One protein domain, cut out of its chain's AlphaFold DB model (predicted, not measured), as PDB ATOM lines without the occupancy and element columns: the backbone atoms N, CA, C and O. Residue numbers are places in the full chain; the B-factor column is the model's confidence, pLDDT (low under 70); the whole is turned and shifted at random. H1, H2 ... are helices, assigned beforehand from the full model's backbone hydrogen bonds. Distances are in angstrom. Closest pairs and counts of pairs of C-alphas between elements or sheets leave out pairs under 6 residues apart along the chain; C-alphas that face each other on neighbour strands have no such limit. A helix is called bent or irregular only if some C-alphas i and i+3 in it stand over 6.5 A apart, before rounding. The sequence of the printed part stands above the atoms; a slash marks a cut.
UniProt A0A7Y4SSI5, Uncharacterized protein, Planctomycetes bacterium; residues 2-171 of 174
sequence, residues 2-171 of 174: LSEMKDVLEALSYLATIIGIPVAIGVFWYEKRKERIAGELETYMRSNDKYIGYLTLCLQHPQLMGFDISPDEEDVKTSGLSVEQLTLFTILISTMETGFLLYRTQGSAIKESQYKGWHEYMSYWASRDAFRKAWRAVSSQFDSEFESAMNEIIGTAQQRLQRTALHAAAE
ATOM      1  N   LEU A   2     -23.912 -12.540  69.728       66.75
ATOM      2  CA  LEU A   2     -23.494 -12.668  68.309       66.75
ATOM      3  C   LEU A   2     -24.327 -11.825  67.322       66.75
ATOM      4  O   LEU A   2     -23.776 -11.351  66.336       66.75
ATOM      5  N   SER A   3     -25.628 -11.635  67.581       72.81
ATOM      6  CA  SER A   3     -26.490 -10.755  66.766       72.81
ATOM      7  C   SER A   3     -26.112  -9.287  66.952       72.81
ATOM      8  O   SER A   3     -25.753  -8.627  65.991       72.81
ATOM      9  N   GLU A   4     -26.050  -8.821  68.201       78.56
ATOM     10  CA  GLU A   4     -25.674  -7.438  68.526       78.56
ATOM     11  C   GLU A   4     -24.275  -7.065  68.009       78.56
ATOM     12  O   GLU A   4     -24.064  -5.948  67.553       78.56
ATOM     13  N   MET A   5     -23.314  -8.001  68.015       81.75
ATOM     14  CA  MET A   5     -22.006  -7.784  67.386       81.75
ATOM     15  C   MET A   5     -22.108  -7.576  65.870       81.75
ATOM     16  O   MET A   5     -21.378  -6.749  65.331       81.75
ATOM     17  N   LYS A   6     -22.975  -8.324  65.178       83.50
ATOM     18  CA  LYS A   6     -23.183  -8.160  63.732       83.50
ATOM     19  C   LYS A   6     -23.818  -6.809  63.423       83.50
ATOM     20  O   LYS A   6     -23.313  -6.117  62.548       83.50
ATOM     21  N   ASP A   7     -24.823  -6.408  64.196       86.12
ATOM     22  CA  ASP A   7     -25.531  -5.139  64.003       86.12
ATOM     23  C   ASP A   7     -24.595  -3.933  64.210       86.12
ATOM     24  O   ASP A   7     -24.606  -2.974  63.436       86.12
ATOM     25  N   VAL A   8     -23.710  -4.001  65.214       89.31
ATOM     26  CA  VAL A   8     -22.676  -2.977  65.449       89.31
ATOM     27  C   VAL A   8     -21.669  -2.919  64.297       89.31
ATOM     28  O   VAL A   8     -21.314  -1.830  63.848       89.31
ATOM     29  N   LEU A   9     -21.207  -4.071  63.799       89.75
ATOM     30  CA  LEU A   9     -20.274  -4.126  62.669       89.75
ATOM     31  C   LEU A   9     -20.904  -3.588  61.376       89.75
ATOM     32  O   LEU A   9     -20.245  -2.870  60.623       89.75
ATOM     33  N   GLU A  10     -22.178  -3.885  61.138       88.25
ATOM     34  CA  GLU A  10     -22.936  -3.385  59.992       88.25
ATOM     35  C   GLU A  10     -23.110  -1.862  60.061       88.25
ATOM     36  O   GLU A  10     -22.758  -1.158  59.110       88.25
ATOM     37  N   ALA A  11     -23.510  -1.319  61.214       89.50
ATOM     38  CA  ALA A  11     -23.606   0.124  61.423       89.50
ATOM     39  C   ALA A  11     -22.257   0.843  61.222       89.50
ATOM     40  O   ALA A  11     -22.200   1.898  60.582       89.50
ATOM     41  N   LEU A  12     -21.155   0.259  61.710       91.50
ATOM     42  CA  LEU A  12     -19.805   0.789  61.500       91.50
ATOM     43  C   LEU A  12     -19.402   0.779  60.021       91.50
ATOM     44  O   LEU A  12     -18.786   1.736  59.557       91.50
ATOM     45  N   SER A  13     -19.772  -0.262  59.270       89.94
ATOM     46  CA  SER A  13     -19.499  -0.344  57.830       89.94
ATOM     47  C   SER A  13     -20.223   0.749  57.031       89.94
ATOM     48  O   SER A  13     -19.631   1.376  56.144       89.94
ATOM     49  N   TYR A  14     -21.470   1.059  57.399       92.12
ATOM     50  CA  TYR A  14     -22.229   2.140  56.776       92.12
ATOM     51  C   TYR A  14     -21.661   3.506  57.138       92.12
ATOM     52  O   TYR A  14     -21.479   4.343  56.254       92.12
ATOM     53  N   LEU A  15     -21.293   3.713  58.405       93.50
ATOM     54  CA  LEU A  15     -20.649   4.946  58.846       93.50
ATOM     55  C   LEU A  15     -19.309   5.170  58.129       93.50
ATOM     56  O   LEU A  15     -19.051   6.264  57.626       93.50
ATOM     57  N   ALA A  16     -18.487   4.125  58.015       93.50
ATOM     58  CA  ALA A  16     -17.223   4.172  57.287       93.50
ATOM     59  C   ALA A  16     -17.423   4.511  55.805       93.50
ATOM     60  O   ALA A  16     -16.625   5.250  55.241       93.50
ATOM     61  N   THR A  17     -18.502   4.035  55.180       94.00
ATOM     62  CA  THR A  17     -18.809   4.342  53.775       94.00
ATOM     63  C   THR A  17     -19.302   5.782  53.601       94.00
ATOM     64  O   THR A  17     -18.827   6.494  52.715       94.00
ATOM     65  N   ILE A  18     -20.203   6.237  54.481       95.44
ATOM     66  CA  ILE A  18     -20.756   7.601  54.473       95.44
ATOM     67  C   ILE A  18     -19.663   8.647  54.705       95.44
ATOM     68  O   ILE A  18     -19.741   9.729  54.137       95.44
ATOM     69  N   ILE A  19     -18.642   8.336  55.508       95.88
ATOM     70  CA  ILE A  19     -17.502   9.234  55.751       95.88
ATOM     71  C   ILE A  19     -16.414   9.041  54.688       95.88
ATOM     72  O   ILE A  19     -15.869  10.011  54.161       95.88
ATOM     73  N   GLY A  20     -16.100   7.792  54.352       95.38
ATOM     74  CA  GLY A  20     -14.984   7.433  53.485       95.38
ATOM     75  C   GLY A  20     -15.140   7.965  52.066       95.38
ATOM     76  O   GLY A  20     -14.177   8.493  51.517       95.38
ATOM     77  N   ILE A  21     -16.345   7.897  51.488       95.69
ATOM     78  CA  ILE A  21     -16.583   8.377  50.119       95.69
ATOM     79  C   ILE A  21     -16.403   9.905  50.020       95.69
ATOM     80  O   ILE A  21     -15.602  10.337  49.190       95.69
ATOM     81  N   PRO A  22     -17.046  10.750  50.852       96.81
ATOM     82  CA  PRO A  22     -16.804  12.193  50.833       96.81
ATOM     83  C   PRO A  22     -15.352  12.580  51.108       96.81
ATOM     84  O   PRO A  22     -14.834  13.474  50.442       96.81
ATOM     85  N   VAL A  23     -14.677  11.900  52.044       96.94
ATOM     86  CA  VAL A  23     -13.251  12.141  52.319       96.94
ATOM     87  C   VAL A  23     -12.404  11.806  51.093       96.94
ATOM     88  O   VAL A  23     -11.580  12.625  50.689       96.94
ATOM     89  N   ALA A  24     -12.634  10.656  50.455       95.69
ATOM     90  CA  ALA A  24     -11.921  10.258  49.245       95.69
ATOM     91  C   ALA A  24     -12.145  11.251  48.095       95.69
ATOM     92  O   ALA A  24     -11.189  11.642  47.429       95.69
ATOM     93  N   ILE A  25     -13.383  11.720  47.902       96.44
ATOM     94  CA  ILE A  25     -13.700  12.760  46.915       96.44
ATOM     95  C   ILE A  25     -12.951  14.056  47.253       96.44
ATOM     96  O   ILE A  25     -12.324  14.644  46.374       96.44
ATOM     97  N   GLY A  26     -12.967  14.495  48.514       95.88
ATOM     98  CA  GLY A  26     -12.277  15.711  48.947       95.88
ATOM     99  C   GLY A  26     -10.768  15.661  48.692       95.88
ATOM    100  O   GLY A  26     -10.207  16.599  48.122       95.88
ATOM    101  N   VAL A  27     -10.126  14.545  49.047       94.81
ATOM    102  CA  VAL A  27      -8.698  14.311  48.778       94.81
ATOM    103  C   VAL A  27      -8.425  14.288  47.275       94.81
ATOM    104  O   VAL A  27      -7.523  14.986  46.817       94.81
ATOM    105  N   PHE A  28      -9.247  13.584  46.490       94.94
ATOM    106  CA  PHE A  28      -9.099  13.522  45.036       94.94
ATOM    107  C   PHE A  28      -9.153  14.910  44.385       94.94
ATOM    108  O   PHE A  28      -8.302  15.244  43.565       94.94
ATOM    109  N   TRP A  29     -10.114  15.756  44.767       93.69
ATOM    110  CA  TRP A  29     -10.208  17.124  44.245       93.69
ATOM    111  C   TRP A  29      -8.997  17.980  44.624       93.69
ATOM    112  O   TRP A  29      -8.504  18.755  43.798       93.69
ATOM    113  N   TYR A  30      -8.500  17.836  45.854       90.56
ATOM    114  CA  TYR A  30      -7.305  18.535  46.318       90.56
ATOM    115  C   TYR A  30      -6.059  18.122  45.519       90.56
ATOM    116  O   TYR A  30      -5.335  18.980  45.005       90.56
ATOM    117  N   GLU A  31      -5.839  16.817  45.353       90.25
ATOM    118  CA  GLU A  31      -4.725  16.275  44.573       90.25
ATOM    119  C   GLU A  31      -4.824  16.671  43.100       90.25
ATOM    120  O   GLU A  31      -3.843  17.153  42.531       90.25
ATOM    121  N   LYS A  32      -6.017  16.584  42.499       91.00
ATOM    122  CA  LYS A  32      -6.233  16.953  41.096       91.00
ATOM    123  C   LYS A  32      -5.958  18.431  40.835       91.00
ATOM    124  O   LYS A  32      -5.374  18.784  39.810       91.00
ATOM    125  N   ARG A  33      -6.332  19.313  41.770       87.81
ATOM    126  CA  ARG A  33      -6.005  20.744  41.685       87.81
ATOM    127  C   ARG A  33      -4.495  20.977  41.736       87.81
ATOM    128  O   ARG A  33      -3.985  21.786  40.966       87.81
ATOM    129  N   LYS A  34      -3.785  20.274  42.621       85.38
ATOM    130  CA  LYS A  34      -2.325  20.374  42.747       85.38
ATOM    131  C   LYS A  34      -1.610  19.859  41.496       85.38
ATOM    132  O   LYS A  34      -0.688  20.515  41.023       85.38
ATOM    133  N   GLU A  35      -2.057  18.729  40.952       88.19
ATOM    134  CA  GLU A  35      -1.538  18.144  39.711       88.19
ATOM    135  C   GLU A  35      -1.708  19.105  38.528       88.19
ATOM    136  O   GLU A  35      -0.766  19.319  37.771       88.19
ATOM    137  N   ARG A  36      -2.872  19.758  38.412       87.19
ATOM    138  CA  ARG A  36      -3.121  20.753  37.360       87.19
ATOM    139  C   ARG A  36      -2.134  21.923  37.420       87.19
ATOM    140  O   ARG A  36      -1.524  22.239  36.406       87.19
ATOM    141  N   ILE A  37      -1.952  22.527  38.598       84.94
ATOM    142  CA  ILE A  37      -1.012  23.648  38.784       84.94
ATOM    143  C   ILE A  37       0.424  23.206  38.466       84.94
ATOM    144  O   ILE A  37       1.170  23.933  37.815       84.94
ATOM    145  N   ALA A  38       0.813  22.003  38.900       85.50
ATOM    146  CA  ALA A  38       2.132  21.457  38.606       85.50
ATOM    147  C   ALA A  38       2.344  21.233  37.098       85.50
ATOM    148  O   ALA A  38       3.402  21.584  36.586       85.50
ATOM    149  N   GLY A  39       1.339  20.715  36.384       88.56
ATOM    150  CA  GLY A  39       1.411  20.496  34.937       88.56
ATOM    151  C   GLY A  39       1.469  21.794  34.122       88.56
ATOM    152  O   GLY A  39       2.211  21.874  33.142       88.56
ATOM    153  N   GLU A  40       0.732  22.830  34.537       88.38
ATOM    154  CA  GLU A  40       0.812  24.169  33.930       88.38
ATOM    155  C   GLU A  40       2.230  24.750  34.088       88.38
ATOM    156  O   GLU A  40       2.828  25.210  33.112       88.38
ATOM    157  N   LEU A  41       2.818  24.635  35.284       86.94
ATOM    158  CA  LEU A  41       4.179  25.100  35.550       86.94
ATOM    159  C   LEU A  41       5.244  24.296  34.790       86.94
ATOM    160  O   LEU A  41       6.179  24.881  34.252       86.94
ATOM    161  N   GLU A  42       5.104  22.972  34.711       90.81
ATOM    162  CA  GLU A  42       6.014  22.121  33.934       90.81
ATOM    163  C   GLU A  42       5.993  22.501  32.447       90.81
ATOM    164  O   GLU A  42       7.035  22.565  31.792       90.81
ATOM    165  N   THR A  43       4.805  22.797  31.915       92.75
ATOM    166  CA  THR A  43       4.642  23.247  30.528       92.75
ATOM    167  C   THR A  43       5.356  24.575  30.296       92.75
ATOM    168  O   THR A  43       6.091  24.706  29.315       92.75
ATOM    169  N   TYR A  44       5.189  25.532  31.214       90.81
ATOM    170  CA  TYR A  44       5.903  26.806  31.172       90.81
ATOM    171  C   TYR A  44       7.426  26.597  31.221       90.81
ATOM    172  O   TYR A  44       8.125  27.066  30.327       90.81
ATOM    173  N   MET A  45       7.938  25.822  32.185       91.69
ATOM    174  CA  MET A  45       9.377  25.550  32.332       91.69
ATOM    175  C   MET A  45       9.973  24.930  31.067       91.69
ATOM    176  O   MET A  45      11.000  25.383  30.579       91.69
ATOM    177  N   ARG A  46       9.281  23.958  30.465       95.44
ATOM    178  CA  ARG A  46       9.712  23.327  29.211       95.44
ATOM    179  C   ARG A  46       9.763  24.311  28.041       95.44
ATOM    180  O   ARG A  46      10.596  24.164  27.147       95.44
ATOM    181  N   SER A  47       8.844  25.275  28.001       94.94
ATOM    182  CA  SER A  47       8.875  26.352  27.009       94.94
ATOM    183  C   SER A  47      10.045  27.298  27.273       94.94
ATOM    184  O   SER A  47      10.771  27.652  26.347       94.94
ATOM    185  N   ASN A  48      10.265  27.647  28.540       95.25
ATOM    186  CA  ASN A  48      11.349  28.521  28.956       95.25
ATOM    187  C   ASN A  48      12.733  27.914  28.668       95.25
ATOM    188  O   ASN A  48      13.611  28.604  28.163       95.25
ATOM    189  N   ASP A  49      12.915  26.608  28.871       96.31
ATOM    190  CA  ASP A  49      14.160  25.908  28.531       96.31
ATOM    191  C   ASP A  49      14.491  26.024  27.034       96.31
ATOM    192  O   ASP A  49      15.641  26.252  26.651       96.31
ATOM    193  N   LYS A  50      13.478  25.912  26.165       96.94
ATOM    194  CA  LYS A  50      13.651  26.117  24.718       96.94
ATOM    195  C   LYS A  50      13.993  27.565  24.393       96.94
ATOM    196  O   LYS A  50      14.829  27.798  23.524       96.94
ATOM    197  N   TYR A  51      13.364  28.513  25.082       95.38
ATOM    198  CA  TYR A  51      13.648  29.936  24.932       95.38
ATOM    199  C   TYR A  51      15.098  30.266  25.322       95.38
ATOM    200  O   TYR A  51      15.829  30.841  24.521       95.38
ATOM    201  N   ILE A  52      15.568  29.800  26.482       96.31
ATOM    202  CA  ILE A  52      16.972  29.943  26.905       96.31
ATOM    203  C   ILE A  52      17.916  29.268  25.901       96.31
ATOM    204  O   ILE A  52      18.964  29.825  25.559       96.31
ATOM    205  N   GLY A  53      17.546  28.090  25.390       97.38
ATOM    206  CA  GLY A  53      18.292  27.407  24.335       97.38
ATOM    207  C   GLY A  53      18.428  28.256  23.066       97.38
ATOM    208  O   GLY A  53      19.522  28.366  22.518       97.38
ATOM    209  N   TYR A  54      17.351  28.918  22.643       96.81
ATOM    210  CA  TYR A  54      17.367  29.849  21.515       96.81
ATOM    211  C   TYR A  54      18.276  31.058  21.772       96.81
ATOM    212  O   TYR A  54      19.155  31.338  20.960       96.81
ATOM    213  N   LEU A  55      18.155  31.720  22.926       95.69
ATOM    214  CA  LEU A  55      19.026  32.846  23.288       95.69
ATOM    215  C   LEU A  55      20.505  32.441  23.351       95.69
ATOM    216  O   LEU A  55      21.390  33.203  22.960       95.69
ATOM    217  N   THR A  56      20.785  31.212  23.783       96.25
ATOM    218  CA  THR A  56      22.142  30.656  23.766       96.25
ATOM    219  C   THR A  56      22.669  30.504  22.336       96.25
ATOM    220  O   THR A  56      23.832  30.813  22.084       96.25
ATOM    221  N   LEU A  57      21.828  30.097  21.377       96.25
ATOM    222  CA  LEU A  57      22.196  30.080  19.955       96.25
ATOM    223  C   LEU A  57      22.462  31.495  19.425       96.25
ATOM    224  O   LEU A  57      23.424  31.688  18.683       96.25
ATOM    225  N   CYS A  58      21.672  32.494  19.835       94.38
ATOM    226  CA  CYS A  58      21.922  33.895  19.482       94.38
ATOM    227  C   CYS A  58      23.292  34.374  19.986       94.38
ATOM    228  O   CYS A  58      24.011  35.038  19.246       94.38
ATOM    229  N   LEU A  59      23.694  33.977  21.199       93.94
ATOM    230  CA  LEU A  59      25.025  34.279  21.747       93.94
ATOM    231  C   LEU A  59      26.164  33.562  21.010       93.94
ATOM    232  O   LEU A  59      27.269  34.090  20.923       93.94
ATOM    233  N   GLN A  60      25.919  32.357  20.492       96.00
ATOM    234  CA  GLN A  60      26.905  31.601  19.709       96.00
ATOM    235  C   GLN A  60      27.057  32.130  18.279       96.00
ATOM    236  O   GLN A  60      28.110  31.963  17.659       96.00
ATOM    237  N   HIS A  61      26.012  32.767  17.752       94.38
ATOM    238  CA  HIS A  61      25.958  33.285  16.391       94.38
ATOM    239  C   HIS A  61      25.474  34.747  16.355       94.38
ATOM    240  O   HIS A  61      24.467  35.043  15.702       94.38
ATOM    241  N   PRO A  62      26.188  35.685  17.011       88.25
ATOM    242  CA  PRO A  62      25.747  37.076  17.153       88.25
ATOM    243  C   PRO A  62      25.572  37.791  15.805       88.25
ATOM    244  O   PRO A  62      24.701  38.646  15.655       88.25
ATOM    245  N   GLN A  63      26.325  37.387  14.777       88.31
ATOM    246  CA  GLN A  63      26.223  37.921  13.417       88.31
ATOM    247  C   GLN A  63      24.858  37.692  12.754       88.31
ATOM    248  O   GLN A  63      24.547  38.359  11.772       88.31
ATOM    249  N   LEU A  64      24.066  36.733  13.249       90.06
ATOM    250  CA  LEU A  64      22.732  36.451  12.716       90.06
ATOM    251  C   LEU A  64      21.672  37.419  13.246       90.06
ATOM    252  O   LEU A  64      20.558  37.394  12.734       90.06
ATOM    253  N   MET A  65      21.998  38.240  14.255       84.75
ATOM    254  CA  MET A  65      21.076  39.209  14.863       84.75
ATOM    255  C   MET A  65      19.719  38.582  15.231       84.75
ATOM    256  O   MET A  65      18.670  39.183  15.041       84.75
ATOM    257  N   GLY A  66      19.740  37.340  15.727       85.88
ATOM    258  CA  GLY A  66      18.526  36.574  16.031       85.88
ATOM    259  C   GLY A  66      17.847  36.951  17.350       85.88
ATOM    260  O   GLY A  66      16.799  36.392  17.664       85.88
ATOM    261  N   PHE A  67      18.447  37.843  18.142       87.44
ATOM    262  CA  PHE A  67      17.812  38.356  19.350       87.44
ATOM    263  C   PHE A  67      16.589  39.193  18.958       87.44
ATOM    264  O   PHE A  67      16.627  39.942  17.986       87.44
ATOM    265  N   ASP A  68      15.498  39.012  19.689       80.44
ATOM    266  CA  ASP A  68      14.177  39.583  19.418       80.44
ATOM    267  C   ASP A  68      14.111  41.103  19.599       80.44
ATOM    268  O   ASP A  68      13.187  41.736  19.090       80.44
ATOM    269  N   ILE A  69      15.111  41.682  20.261       79.69
ATOM    270  CA  ILE A  69      15.232  43.116  20.496       79.69
ATOM    271  C   ILE A  69      16.230  43.722  19.508       79.69
ATOM    272  O   ILE A  69      17.401  43.325  19.443       79.69
ATOM    273  N   SER A  70      15.773  44.721  18.755       77.06
ATOM    274  CA  SER A  70      16.602  45.395  17.762       77.06
ATOM    275  C   SER A  70      17.595  46.360  18.425       77.06
ATOM    276  O   SER A  70      17.203  47.149  19.287       77.06
ATOM    277  N   PRO A  71      18.864  46.417  17.964       74.12
ATOM    278  CA  PRO A  71      19.821  47.450  18.378       74.12
ATOM    279  C   PRO A  71      19.323  48.880  18.146       74.12
ATOM    280  O   PRO A  71      19.868  49.829  18.712       74.12
ATOM    281  N   ASP A  72      18.328  49.043  17.270       78.62
ATOM    282  CA  ASP A  72      17.790  50.343  16.910       78.62
ATOM    283  C   ASP A  72      16.733  50.893  17.865       78.62
ATOM    284  O   ASP A  72      16.426  52.086  17.773       78.62
ATOM    285  N   GLU A  73      16.216  50.071  18.776       81.69
ATOM    286  CA  GLU A  73      15.243  50.491  19.781       81.69
ATOM    287  C   GLU A  73      15.848  51.516  20.750       81.69
ATOM    288  O   GLU A  73      17.001  51.414  21.173       81.69
ATOM    289  N   GLU A  74      15.062  52.535  21.104       84.25
ATOM    290  CA  GLU A  74      15.542  53.670  21.903       84.25
ATOM    291  C   GLU A  74      16.021  53.234  23.294       84.25
ATOM    292  O   GLU A  74      17.057  53.700  23.772       84.25
ATOM    293  N   ASP A  75      15.316  52.290  23.922       81.44
ATOM    294  CA  ASP A  75      15.686  51.772  25.240       81.44
ATOM    295  C   ASP A  75      16.997  50.974  25.192       81.44
ATOM    296  O   ASP A  75      17.824  51.071  26.104       81.44
ATOM    297  N   VAL A  76      17.252  50.261  24.092       83.62
ATOM    298  CA  VAL A  76      18.510  49.541  23.846       83.62
ATOM    299  C   VAL A  76      19.655  50.521  23.658       83.62
ATOM    300  O   VAL A  76      20.675  50.409  24.343       83.62
ATOM    301  N   LYS A  77      19.470  51.532  22.803       85.44
ATOM    302  CA  LYS A  77      20.452  52.602  22.579       85.44
ATOM    303  C   LYS A  77      20.791  53.330  23.876       85.44
ATOM    304  O   LYS A  77      21.964  53.515  24.199       85.44
ATOM    305  N   THR A  78      19.769  53.676  24.655       87.00
ATOM    306  CA  THR A  78      19.911  54.389  25.930       87.00
ATOM    307  C   THR A  78      20.549  53.519  27.016       87.00
ATOM    308  O   THR A  78      21.229  54.035  27.908       87.00
ATOM    309  N   SER A  79      20.382  52.193  26.951       88.06
ATOM    310  CA  SER A  79      20.995  51.271  27.911       88.06
ATOM    311  C   SER A  79      22.530  51.307  27.863       88.06
ATOM    312  O   SER A  79      23.180  51.132  28.898       88.06
ATOM    313  N   GLY A  80      23.116  51.551  26.684       89.69
ATOM    314  CA  GLY A  80      24.559  51.456  26.450       89.69
ATOM    315  C   GLY A  80      25.120  50.035  26.588       89.69
ATOM    316  O   GLY A  80      26.332  49.874  26.731       89.69
ATOM    317  N   LEU A  81      24.254  49.019  26.596       92.44
ATOM    318  CA  LEU A  81      24.623  47.609  26.653       92.44
ATOM    319  C   LEU A  81      24.704  47.026  25.240       92.44
ATOM    320  O   LEU A  81      23.954  47.424  24.351       92.44
ATOM    321  N   SER A  82      25.607  46.067  25.034       91.50
ATOM    322  CA  SER A  82      25.640  45.305  23.784       91.50
ATOM    323  C   SER A  82      24.449  44.346  23.697       91.50
ATOM    324  O   SER A  82      23.861  43.971  24.716       91.50
ATOM    325  N   VAL A  83      24.124  43.899  22.481       89.38
ATOM    326  CA  VAL A  83      23.077  42.890  22.256       89.38
ATOM    327  C   VAL A  83      23.369  41.621  23.055       89.38
ATOM    328  O   VAL A  83      22.483  41.099  23.713       89.38
ATOM    329  N   GLU A  84      24.623  41.172  23.100       92.31
ATOM    330  CA  GLU A  84      25.035  39.987  23.859       92.31
ATOM    331  C   GLU A  84      24.848  40.171  25.370       92.31
ATOM    332  O   GLU A  84      24.439  39.241  26.069       92.31
ATOM    333  N   GLN A  85      25.123  41.372  25.893       94.12
ATOM    334  CA  GLN A  85      24.862  41.686  27.298       94.12
ATOM    335  C   GLN A  85      23.365  41.647  27.596       94.12
ATOM    336  O   GLN A  85      22.970  41.065  28.606       94.12
ATOM    337  N   LEU A  86      22.539  42.231  26.722       94.50
ATOM    338  CA  LEU A  86      21.086  42.184  26.850       94.50
ATOM    339  C   LEU A  86      20.576  40.746  26.783       94.50
ATOM    340  O   LEU A  86      19.843  40.345  27.674       94.50
ATOM    341  N   THR A  87      21.051  39.931  25.840       95.12
ATOM    342  CA  THR A  87      20.693  38.510  25.753       95.12
ATOM    343  C   THR A  87      21.043  37.748  27.036       95.12
ATOM    344  O   THR A  87      20.224  36.982  27.543       95.12
ATOM    345  N   LEU A  88      22.226  37.978  27.620       96.12
ATOM    346  CA  LEU A  88      22.604  37.372  28.904       96.12
ATOM    347  C   LEU A  88      21.704  37.833  30.057       96.12
ATOM    348  O   LEU A  88      21.313  37.016  30.895       96.12
ATOM    349  N   PHE A  89      21.364  39.123  30.112       97.06
ATOM    350  CA  PHE A  89      20.421  39.633  31.105       97.06
ATOM    351  C   PHE A  89      19.028  39.045  30.913       97.06
ATOM    352  O   PHE A  89      18.399  38.678  31.899       97.06
ATOM    353  N   THR A  90      18.577  38.873  29.677       96.50
ATOM    354  CA  THR A  90      17.300  38.236  29.372       96.50
ATOM    355  C   THR A  90      17.265  36.788  29.857       96.50
ATOM    356  O   THR A  90      16.300  36.400  30.512       96.50
ATOM    357  N   ILE A  91      18.335  36.007  29.652       97.06
ATOM    358  CA  ILE A  91      18.457  34.647  30.213       97.06
ATOM    359  C   ILE A  91      18.388  34.680  31.750       97.06
ATOM    360  O   ILE A  91      17.671  33.889  32.371       97.06
ATOM    361  N   LEU A  92      19.122  35.603  32.381       97.62
ATOM    362  CA  LEU A  92      19.123  35.768  33.836       97.62
ATOM    363  C   LEU A  92      17.722  36.101  34.370       97.62
ATOM    364  O   LEU A  92      17.276  35.492  35.342       97.62
ATOM    365  N   ILE A  93      17.033  37.050  33.738       97.50
ATOM    366  CA  ILE A  93      15.705  37.515  34.142       97.50
ATOM    367  C   ILE A  93      14.656  36.415  33.920       97.50
ATOM    368  O   ILE A  93      13.867  36.149  34.819       97.50
ATOM    369  N   SER A  94      14.706  35.697  32.795       96.38
ATOM    370  CA  SER A  94      13.862  34.517  32.530       96.38
ATOM    371  C   SER A  94      14.029  33.430  33.605       96.38
ATOM    372  O   SER A  94      13.062  32.807  34.059       96.38
ATOM    373  N   THR A  95      15.255  33.240  34.097       95.50
ATOM    374  CA  THR A  95      15.523  32.318  35.208       95.50
ATOM    375  C   THR A  95      14.894  32.815  36.518       95.50
ATOM    376  O   THR A  95      14.330  32.022  37.276       95.50
ATOM    377  N   MET A  96      14.953  34.125  36.788       95.81
ATOM    378  CA  MET A  96      14.303  34.738  37.953       95.81
ATOM    379  C   MET A  96      12.776  34.615  37.888       95.81
ATOM    380  O   MET A  96      12.168  34.250  38.893       95.81
ATOM    381  N   GLU A  97      12.169  34.851  36.722       95.00
ATOM    382  CA  GLU A  97      10.728  34.685  36.495       95.00
ATOM    383  C   GLU A  97      10.288  33.246  36.779       95.00
ATOM    384  O   GLU A  97       9.330  33.010  37.517       95.00
ATOM    385  N   THR A  98      11.049  32.267  36.283       92.50
ATOM    386  CA  THR A  98      10.791  30.849  36.562       92.50
ATOM    387  C   THR A  98      10.804  30.564  38.067       92.50
ATOM    388  O   THR A  98       9.920  29.872  38.581       92.50
ATOM    389  N   GLY A  99      11.778  31.121  38.795       90.38
ATOM    390  CA  GLY A  99      11.822  31.055  40.255       90.38
ATOM    391  C   GLY A  99      10.589  31.700  40.895       90.38
ATOM    392  O   GLY A  99       9.926  31.083  41.728       90.38
ATOM    393  N   PHE A 100      10.230  32.909  40.472       90.19
ATOM    394  CA  PHE A 100       9.068  33.637  40.975       90.19
ATOM    395  C   PHE A 100       7.765  32.836  40.811       90.19
ATOM    396  O   PHE A 100       7.053  32.608  41.795       90.19
ATOM    397  N   LEU A 101       7.490  32.320  39.611       87.94
ATOM    398  CA  LEU A 101       6.277  31.553  39.310       87.94
ATOM    399  C   LEU A 101       6.206  30.221  40.077       87.94
ATOM    400  O   LEU A 101       5.136  29.826  40.554       87.94
ATOM    401  N   LEU A 102       7.347  29.544  40.258       85.69
ATOM    402  CA  LEU A 102       7.428  28.276  40.989       85.69
ATOM    403  C   LEU A 102       7.034  28.416  42.469       85.69
ATOM    404  O   LEU A 102       6.402  27.511  43.029       85.69
ATOM    405  N   TYR A 103       7.406  29.526  43.107       77.50
ATOM    406  CA  TYR A 103       7.209  29.711  44.547       77.50
ATOM    407  C   TYR A 103       5.973  30.547  44.906       77.50
ATOM    408  O   TYR A 103       5.430  30.353  45.993       77.50
ATOM    409  N   ARG A 104       5.446  31.377  43.991       70.75
ATOM    410  CA  ARG A 104       4.201  32.149  44.195       70.75
ATOM    411  C   ARG A 104       2.972  31.265  44.442       70.75
ATOM    412  O   ARG A 104       2.059  31.643  45.167       70.75
ATOM    413  N   THR A 105       2.917  30.085  43.830       59.78
ATOM    414  CA  THR A 105       1.676  29.296  43.719       59.78
ATOM    415  C   THR A 105       1.435  28.292  44.853       59.78
ATOM    416  O   THR A 105       0.420  27.594  44.832       59.78
ATOM    417  N   GLN A 106       2.339  28.155  45.836       57.53
ATOM    418  CA  GLN A 106       2.302  27.016  46.769       57.53
ATOM    419  C   GLN A 106       2.675  27.382  48.216       57.53
ATOM    420  O   GLN A 106       3.814  27.730  48.508       57.53
ATOM    421  N   GLY A 107       1.724  27.221  49.144       57.84
ATOM    422  CA  GLY A 107       1.861  27.588  50.560       57.84
ATOM    423  C   GLY A 107       2.545  26.540  51.443       57.84
ATOM    424  O   GLY A 107       1.888  25.936  52.286       57.84
ATOM    425  N   SER A 108       3.852  26.310  51.276       67.69
ATOM    426  CA  SER A 108       4.642  25.527  52.244       67.69
ATOM    427  C   SER A 108       5.816  26.328  52.817       67.69
ATOM    428  O   SER A 108       6.442  27.111  52.111       67.69
ATOM    429  N   ALA A 109       6.158  26.096  54.091       62.75
ATOM    430  CA  ALA A 109       7.230  26.823  54.789       62.75
ATOM    431  C   ALA A 109       8.612  26.683  54.115       62.75
ATOM    432  O   ALA A 109       9.393  27.627  54.068       62.75
ATOM    433  N   ILE A 110       8.901  25.518  53.520       64.06
ATOM    434  CA  ILE A 110      10.127  25.290  52.732       64.06
ATOM    435  C   ILE A 110      10.152  26.196  51.491       64.06
ATOM    436  O   ILE A 110      11.205  26.653  51.064       64.06
ATOM    437  N   LYS A 111       8.995  26.476  50.890       68.12
ATOM    438  CA  LYS A 111       8.904  27.334  49.705       68.12
ATOM    439  C   LYS A 111       9.051  28.810  50.042       68.12
ATOM    440  O   LYS A 111       9.631  29.539  49.248       68.12
ATOM    441  N   GLU A 112       8.630  29.219  51.233       70.44
ATOM    442  CA  GLU A 112       8.841  30.575  51.742       70.44
ATOM    443  C   GLU A 112      10.336  30.889  51.928       70.44
ATOM    444  O   GLU A 112      10.814  31.931  51.475       70.44
ATOM    445  N   SER A 113      11.118  29.957  52.491       76.25
ATOM    446  CA  SER A 113      12.572  30.140  52.613       76.25
ATOM    447  C   SER A 113      13.280  30.171  51.256       76.25
ATOM    448  O   SER A 113      14.201  30.962  51.060       76.25
ATOM    449  N   GLN A 114      12.846  29.343  50.302       77.31
ATOM    450  CA  GLN A 114      13.416  29.329  48.950       77.31
ATOM    451  C   GLN A 114      13.060  30.601  48.172       77.31
ATOM    452  O   GLN A 114      13.911  31.156  47.477       77.31
ATOM    453  N   TYR A 115      11.832  31.105  48.326       83.81
ATOM    454  CA  TYR A 115      11.419  32.377  47.744       83.81
ATOM    455  C   TYR A 115      12.236  33.544  48.297       83.81
ATOM    456  O   TYR A 115      12.667  34.402  47.531       83.81
ATOM    457  N   LYS A 116      12.531  33.544  49.604       86.50
ATOM    458  CA  LYS A 116      13.417  34.544  50.211       86.50
ATOM    459  C   LYS A 116      14.781  34.595  49.514       86.50
ATOM    460  O   LYS A 116      15.250  35.686  49.206       86.50
ATOM    461  N   GLY A 117      15.378  33.442  49.205       89.75
ATOM    462  CA  GLY A 117      16.639  33.379  48.458       89.75
ATOM    463  C   GLY A 117      16.539  34.006  47.062       89.75
ATOM    464  O   GLY A 117      17.396  34.800  46.678       89.75
ATOM    465  N   TRP A 118      15.459  33.728  46.325       91.94
ATOM    466  CA  TRP A 118      15.195  34.377  45.035       91.94
ATOM    467  C   TRP A 118      14.985  35.884  45.170       91.94
ATOM    468  O   TRP A 118      15.549  36.650  44.394       91.94
ATOM    469  N   HIS A 119      14.224  36.323  46.170       92.19
ATOM    470  CA  HIS A 119      13.997  37.738  46.438       92.19
ATOM    471  C   HIS A 119      15.308  38.472  46.758       92.19
ATOM    472  O   HIS A 119      15.558  39.561  46.239       92.19
ATOM    473  N   GLU A 120      16.174  37.884  47.584       93.44
ATOM    474  CA  GLU A 120      17.504  38.426  47.883       93.44
ATOM    475  C   GLU A 120      18.389  38.476  46.633       93.44
ATOM    476  O   GLU A 120      19.051  39.486  46.392       93.44
ATOM    477  N   TYR A 121      18.347  37.438  45.795       95.00
ATOM    478  CA  TYR A 121      19.078  37.395  44.532       95.00
ATOM    479  C   TYR A 121      18.616  38.485  43.550       95.00
ATOM    480  O   TYR A 121      19.441  39.218  43.002       95.00
ATOM    481  N   MET A 122      17.302  38.656  43.382       96.25
ATOM    482  CA  MET A 122      16.717  39.734  42.575       96.25
ATOM    483  C   MET A 122      17.084  41.110  43.139       96.25
ATOM    484  O   MET A 122      17.516  41.988  42.397       96.25
ATOM    485  N   SER A 123      17.008  41.281  44.462       95.38
ATOM    486  CA  SER A 123      17.395  42.523  45.146       95.38
ATOM    487  C   SER A 123      18.872  42.866  44.934       95.38
ATOM    488  O   SER A 123      19.220  44.026  44.699       95.38
ATOM    489  N   TYR A 124      19.750  41.862  44.992       95.88
ATOM    490  CA  TYR A 124      21.173  42.021  44.717       95.88
ATOM    491  C   TYR A 124      21.403  42.530  43.291       95.88
ATOM    492  O   TYR A 124      22.093  43.535  43.100       95.88
ATOM    493  N   TRP A 125      20.785  41.903  42.290       97.62
ATOM    494  CA  TRP A 125      20.925  42.330  40.898       97.62
ATOM    495  C   TRP A 125      20.290  43.696  40.625       97.62
ATOM    496  O   TRP A 125      20.917  44.523  39.969       97.62
ATOM    497  N   ALA A 126      19.134  43.995  41.218       96.88
ATOM    498  CA  ALA A 126      18.460  45.291  41.116       96.88
ATOM    499  C   ALA A 126      19.318  46.475  41.608       96.88
ATOM    500  O   ALA A 126      19.187  47.610  41.129       96.88
ATOM    501  N   SER A 127      20.251  46.225  42.532       95.25
ATOM    502  CA  SER A 127      21.205  47.241  42.992       95.25
ATOM    503  C   SER A 127      22.243  47.636  41.927       95.25
ATOM    504  O   SER A 127      22.829  48.720  42.006       95.25
ATOM    505  N   ARG A 128      22.432  46.825  40.879       95.69
ATOM    506  CA  ARG A 128      23.446  47.036  39.838       95.69
ATOM    507  C   ARG A 128      22.904  47.898  38.703       95.69
ATOM    508  O   ARG A 128      21.818  47.664  38.182       95.69
ATOM    509  N   ASP A 129      23.699  48.875  38.275       95.19
ATOM    510  CA  ASP A 129      23.292  49.817  37.228       95.19
ATOM    511  C   ASP A 129      23.030  49.149  35.875       95.19
ATOM    512  O   ASP A 129      21.983  49.374  35.272       95.19
ATOM    513  N   ALA A 130      23.928  48.254  35.456       95.75
ATOM    514  CA  ALA A 130      23.776  47.494  34.218       95.75
ATOM    515  C   ALA A 130      22.481  46.665  34.197       95.75
ATOM    516  O   ALA A 130      21.790  46.644  33.188       95.75
ATOM    517  N   PHE A 131      22.106  46.051  35.323       97.12
ATOM    518  CA  PHE A 131      20.862  45.286  35.408       97.12
ATOM    519  C   PHE A 131      19.635  46.186  35.250       97.12
ATOM    520  O   PHE A 131      18.734  45.850  34.499       97.12
ATOM    521  N   ARG A 132      19.603  47.356  35.904       95.88
ATOM    522  CA  ARG A 132      18.477  48.297  35.754       95.88
ATOM    523  C   ARG A 132      18.348  48.833  34.330       95.88
ATOM    524  O   ARG A 132      17.235  49.060  33.870       95.88
ATOM    525  N   LYS A 133      19.474  49.057  33.652       95.38
ATOM    526  CA  LYS A 133      19.504  49.451  32.238       95.38
ATOM    527  C   LYS A 133      18.963  48.342  31.341       95.38
ATOM    528  O   LYS A 133      18.104  48.623  30.519       95.38
ATOM    529  N   ALA A 134      19.405  47.103  31.558       95.88
ATOM    530  CA  ALA A 134      18.885  45.948  30.840       95.88
ATOM    531  C   ALA A 134      17.387  45.765  31.091       95.88
ATOM    532  O   ALA A 134      16.628  45.673  30.140       95.88
ATOM    533  N   TRP A 135      16.952  45.802  32.355       96.50
ATOM    534  CA  TRP A 135      15.548  45.665  32.740       96.50
ATOM    535  C   TRP A 135      14.647  46.645  31.989       96.50
ATOM    536  O   TRP A 135      13.651  46.220  31.431       96.50
ATOM    537  N   ARG A 136      15.023  47.927  31.881       94.19
ATOM    538  CA  ARG A 136      14.242  48.902  31.096       94.19
ATOM    539  C   ARG A 136      14.114  48.535  29.620       94.19
ATOM    540  O   ARG A 136      13.082  48.819  29.035       94.19
ATOM    541  N   ALA A 137      15.152  47.939  29.041       92.75
ATOM    542  CA  ALA A 137      15.149  47.542  27.640       92.75
ATOM    543  C   ALA A 137      14.345  46.262  27.383       92.75
ATOM    544  O   ALA A 137      13.853  46.081  26.279       92.75
ATOM    545  N   VAL A 138      14.227  45.369  28.375       93.62
ATOM    546  CA  VAL A 138      13.688  44.017  28.158       93.62
ATOM    547  C   VAL A 138      12.452  43.680  28.997       93.62
ATOM    548  O   VAL A 138      11.912  42.599  28.839       93.62
ATOM    549  N   SER A 139      11.987  44.528  29.922       93.50
ATOM    550  CA  SER A 139      10.974  44.127  30.922       93.50
ATOM    551  C   SER A 139       9.611  43.760  30.332       93.50
ATOM    552  O   SER A 139       8.924  42.906  30.885       93.50
ATOM    553  N   SER A 140       9.231  44.373  29.210       90.56
ATOM    554  CA  SER A 140       7.898  44.252  28.604       90.56
ATOM    555  C   SER A 140       7.565  42.855  28.069       90.56
ATOM    556  O   SER A 140       6.399  42.562  27.807       90.56
ATOM    557  N   GLN A 141       8.567  41.991  27.898       90.62
ATOM    558  CA  GLN A 141       8.381  40.626  27.400       90.62
ATOM    559  C   GLN A 141       8.005  39.612  28.498       90.62
ATOM    560  O   GLN A 141       7.703  38.462  28.179       90.62
ATOM    561  N   PHE A 142       8.087  39.999  29.774       93.88
ATOM    562  CA  PHE A 142       7.878  39.109  30.919       93.88
ATOM    563  C   PHE A 142       6.437  39.177  31.458       93.88
ATOM    564  O   PHE A 142       5.649  40.050  31.095       93.88
ATOM    565  N   ASP A 143       6.072  38.236  32.331       93.81
ATOM    566  CA  ASP A 143       4.781  38.177  33.012       93.81
ATOM    567  C   ASP A 143       4.502  39.467  33.790       93.81
ATOM    568  O   ASP A 143       5.325  39.936  34.575       93.81
ATOM    569  N   SER A 144       3.299  40.019  33.624       94.62
ATOM    570  CA  SER A 144       2.921  41.315  34.206       94.62
ATOM    571  C   SER A 144       3.016  41.374  35.738       94.62
ATOM    572  O   SER A 144       3.327  42.426  36.309       94.62
ATOM    573  N   GLU A 145       2.776  40.256  36.432       93.19
ATOM    574  CA  GLU A 145       2.923  40.212  37.887       93.19
ATOM    575  C   GLU A 145       4.399  40.151  38.287       93.19
ATOM    576  O   GLU A 145       4.802  40.825  39.239       93.19
ATOM    577  N   PHE A 146       5.214  39.382  37.559       95.19
ATOM    578  CA  PHE A 146       6.662  39.369  37.758       95.19
ATOM    579  C   PHE A 146       7.283  40.742  37.469       95.19
ATOM    580  O   PHE A 146       8.093  41.222  38.262       95.19
ATOM    581  N   GLU A 147       6.858  41.410  36.396       96.94
ATOM    582  CA  GLU A 147       7.284  42.766  36.053       96.94
ATOM    583  C   GLU A 147       6.981  43.745  37.193       96.94
ATOM    584  O   GLU A 147       7.857  44.486  37.646       96.94
ATOM    585  N   SER A 148       5.754  43.695  37.715       96.19
ATOM    586  CA  SER A 148       5.327  44.522  38.845       96.19
ATOM    587  C   SER A 148       6.185  44.270  40.091       96.19
ATOM    588  O   SER A 148       6.671  45.221  40.709       96.19
ATOM    589  N   ALA A 149       6.435  43.000  40.428       95.12
ATOM    590  CA  ALA A 149       7.273  42.623  41.565       95.12
ATOM    591  C   ALA A 149       8.728  43.099  41.398       95.12
ATOM    592  O   ALA A 149       9.325  43.651  42.325       95.12
ATOM    593  N   MET A 150       9.307  42.939  40.209       97.31
ATOM    594  CA  MET A 150      10.664  43.400  39.914       97.31
ATOM    595  C   MET A 150      10.787  44.924  39.957       97.31
ATOM    596  O   MET A 150      11.773  45.440  40.489       97.31
ATOM    597  N   ASN A 151       9.783  45.654  39.470       97.44
ATOM    598  CA  ASN A 151       9.741  47.113  39.558       97.44
ATOM    599  C   ASN A 151       9.732  47.597  41.019       97.44
ATOM    600  O   ASN A 151      10.446  48.547  41.357       97.44
ATOM    601  N   GLU A 152       9.007  46.916  41.910       96.75
ATOM    602  CA  GLU A 152       9.018  47.207  43.350       96.75
ATOM    603  C   GLU A 152      10.398  46.950  43.986       96.75
ATOM    604  O   GLU A 152      10.929  47.794  44.725       96.75
ATOM    605  N   ILE A 153      11.019  45.813  43.654       96.56
ATOM    606  CA  ILE A 153      12.368  45.453  44.115       96.56
ATOM    607  C   ILE A 153      13.389  46.507  43.662       96.56
ATOM    608  O   ILE A 153      14.211  46.967  44.463       96.56
ATOM    609  N   ILE A 154      13.326  46.933  42.398       97.38
ATOM    610  CA  ILE A 154      14.211  47.961  41.833       97.38
ATOM    611  C   ILE A 154      14.006  49.306  42.527       97.38
ATOM    612  O   ILE A 154      14.992  49.923  42.944       97.38
ATOM    613  N   GLY A 155      12.756  49.740  42.714       96.62
ATOM    614  CA  GLY A 155      12.447  50.980  43.427       96.62
ATOM    615  C   GLY A 155      13.015  50.978  44.848       96.62
ATOM    616  O   GLY A 155      13.683  51.930  45.264       96.62
ATOM    617  N   THR A 156      12.855  49.866  45.569       95.50
ATOM    618  CA  THR A 156      13.408  49.684  46.919       95.50
ATOM    619  C   THR A 156      14.938  49.734  46.925       95.50
ATOM    620  O   THR A 156      15.543  50.388  47.782       95.50
ATOM    621  N   ALA A 157      15.592  49.075  45.964       93.06
ATOM    622  CA  ALA A 157      17.047  49.083  45.843       93.06
ATOM    623  C   ALA A 157      17.589  50.497  45.569       93.06
ATOM    624  O   ALA A 157      18.563  50.918  46.198       93.06
ATOM    625  N   GLN A 158      16.934  51.262  44.690       92.69
ATOM    626  CA  GLN A 158      17.318  52.644  44.387       92.69
ATOM    627  C   GLN A 158      17.181  53.563  45.604       92.69
ATOM    628  O   GLN A 158      18.098  54.332  45.891       92.69
ATOM    629  N   GLN A 159      16.086  53.448  46.362       92.50
ATOM    630  CA  GLN A 159      15.894  54.221  47.591       92.50
ATOM    631  C   GLN A 159      16.980  53.924  48.633       92.50
ATOM    632  O   GLN A 159      17.489  54.843  49.276       92.50
ATOM    633  N   ARG A 160      17.371  52.651  48.796       90.56
ATOM    634  CA  ARG A 160      18.467  52.268  49.703       90.56
ATOM    635  C   ARG A 160      19.792  52.889  49.275       90.56
ATOM    636  O   ARG A 160      20.464  53.483  50.108       90.56
ATOM    637  N   LEU A 161      20.131  52.813  47.986       89.00
ATOM    638  CA  LEU A 161      21.355  53.414  47.448       89.00
ATOM    639  C   LEU A 161      21.388  54.935  47.657       89.00
ATOM    640  O   LEU A 161      22.409  55.466  48.088       89.00
ATOM    641  N   GLN A 162      20.269  55.625  47.417       89.69
ATOM    642  CA  GLN A 162      20.153  57.067  47.655       89.69
ATOM    643  C   GLN A 162      20.352  57.420  49.131       89.69
ATOM    644  O   GLN A 162      21.103  58.339  49.440       89.69
ATOM    645  N   ARG A 163      19.732  56.672  50.054       90.31
ATOM    646  CA  ARG A 163      19.918  56.883  51.499       90.31
ATOM    647  C   ARG A 163      21.369  56.674  51.921       90.31
ATOM    648  O   ARG A 163      21.907  57.515  52.632       90.31
ATOM    649  N   THR A 164      22.015  55.601  51.465       87.94
ATOM    650  CA  THR A 164      23.427  55.338  51.779       87.94
ATOM    651  C   THR A 164      24.337  56.446  51.249       87.94
ATOM    652  O   THR A 164      25.220  56.898  51.970       87.94
ATOM    653  N   ALA A 165      24.096  56.934  50.029       86.81
ATOM    654  CA  ALA A 165      24.856  58.043  49.456       86.81
ATOM    655  C   ALA A 165      24.658  59.356  50.236       86.81
ATOM    656  O   ALA A 165      25.625  60.069  50.489       86.81
ATOM    657  N   LEU A 166      23.424  59.654  50.661       87.31
ATOM    658  CA  LEU A 166      23.111  60.823  51.490       87.31
ATOM    659  C   LEU A 166      23.799  60.757  52.861       87.31
ATOM    660  O   LEU A 166      24.337  61.763  53.311       87.31
ATOM    661  N   HIS A 167      23.814  59.586  53.505       83.81
ATOM    662  CA  HIS A 167      24.526  59.388  54.771       83.81
ATOM    663  C   HIS A 167      26.043  59.544  54.611       83.81
ATOM    664  O   HIS A 167      26.651  60.269  55.391       83.81
ATOM    665  N   ALA A 168      26.639  58.945  53.576       83.12
ATOM    666  CA  ALA A 168      28.070  59.081  53.299       83.12
ATOM    667  C   ALA A 168      28.481  60.534  52.995       83.12
ATOM    668  O   ALA A 168      29.563  60.963  53.373       83.12
ATOM    669  N   ALA A 169      27.613  61.316  52.346       80.75
ATOM    670  CA  ALA A 169      27.856  62.737  52.094       80.75
ATOM    671  C   ALA A 169      27.701  63.624  53.349       80.75
ATOM    672  O   ALA A 169      28.202  64.747  53.364       80.75
ATOM    673  N   ALA A 170      26.996  63.148  54.382       78.94
ATOM    674  CA  ALA A 170      26.743  63.881  55.624       78.94
ATOM    675  C   ALA A 170      27.820  63.668  56.709       78.94
ATOM    676  O   ALA A 170      27.862  64.435  57.669       78.94
ATOM    677  N   GLU A 171      28.700  62.673  56.555       67.94
ATOM    678  CA  GLU A 171      29.908  62.480  57.369       67.94
ATOM    679  C   GLU A 171      31.154  62.888  56.560       67.94
ATOM    680  O   GLU A 171      31.826  62.026  55.992       67.94
TER     681      GLU A 171
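What this domain is: This is residues 2 to 171 of the 174 residues of an uncharacterized protein of Planctomycetes bacterium (UniProt A0A7Y4SSI5). One very long helix, H1, reaches out as an arm from a body of helices: its residues 2 to 33 stick out, while its residues 41 to 59 pack along H3. H3 lies between that part of H1 and H4, short H2 and H5 pack together near the start of H3, and H6 crosses H4 and sticks out with residues 162 to 170. The 170 printed residues hold six named helices, H1 to H6 in chain order, and no named strand: all helix. The whole is extended, with a radius of gyration of the C-alphas of 25.8 A, and flat, spanning 90 by 52 by 21 A.

How they stand to each other: H1, residues 2 to 60, touches the hub H3, residues 83 to 104, at a shallow tilt of 7 degrees, opposite ways; the closest C-alphas, of Ile 52 and Ile 91, are 5.9 A apart. H2, residues 74 to 79, touches H5, residues 129 to 141, the closest C-alphas being those of Asp 75 and Ala 137, 4.9 A. H3 forms a helical hairpin with H4, residues 109 to 126, at 24 degrees; C-alphas 103 and 115 are closest, 5.9 A. H6, residues 144 to 170, touches H4 at a steep tilt of 59 degrees, closest at C-alphas 126 and 154, 5.1 A. H1 is apart from H4, H5 and H6. Every O i to N i+4 pair is within hydrogen-bond range in H2, H3, H4 and H6; H1 has 53 of 55, H5 7 of 9.

Where its parts are: H1 begins at C-alpha 2, (-23.494, -12.668, 68.309), and measures 82.8 A. H3 measures 30.9 A, H4 25.6 A. H5 is irregular, with C-alphas 137 and 140 8.0 A apart. H6 measures 39.2 A, ending at C-alpha 170, (26.743, 63.881, 55.624).

The domain as a whole: The C-alphas of Ser 3 and Glu 171 are farthest apart, 92.9 A. The printed part has no cut; the link from H1 to H2 is long, the others tight. The pLDDT is under 70 at residues 2, 105 to 111 and 171.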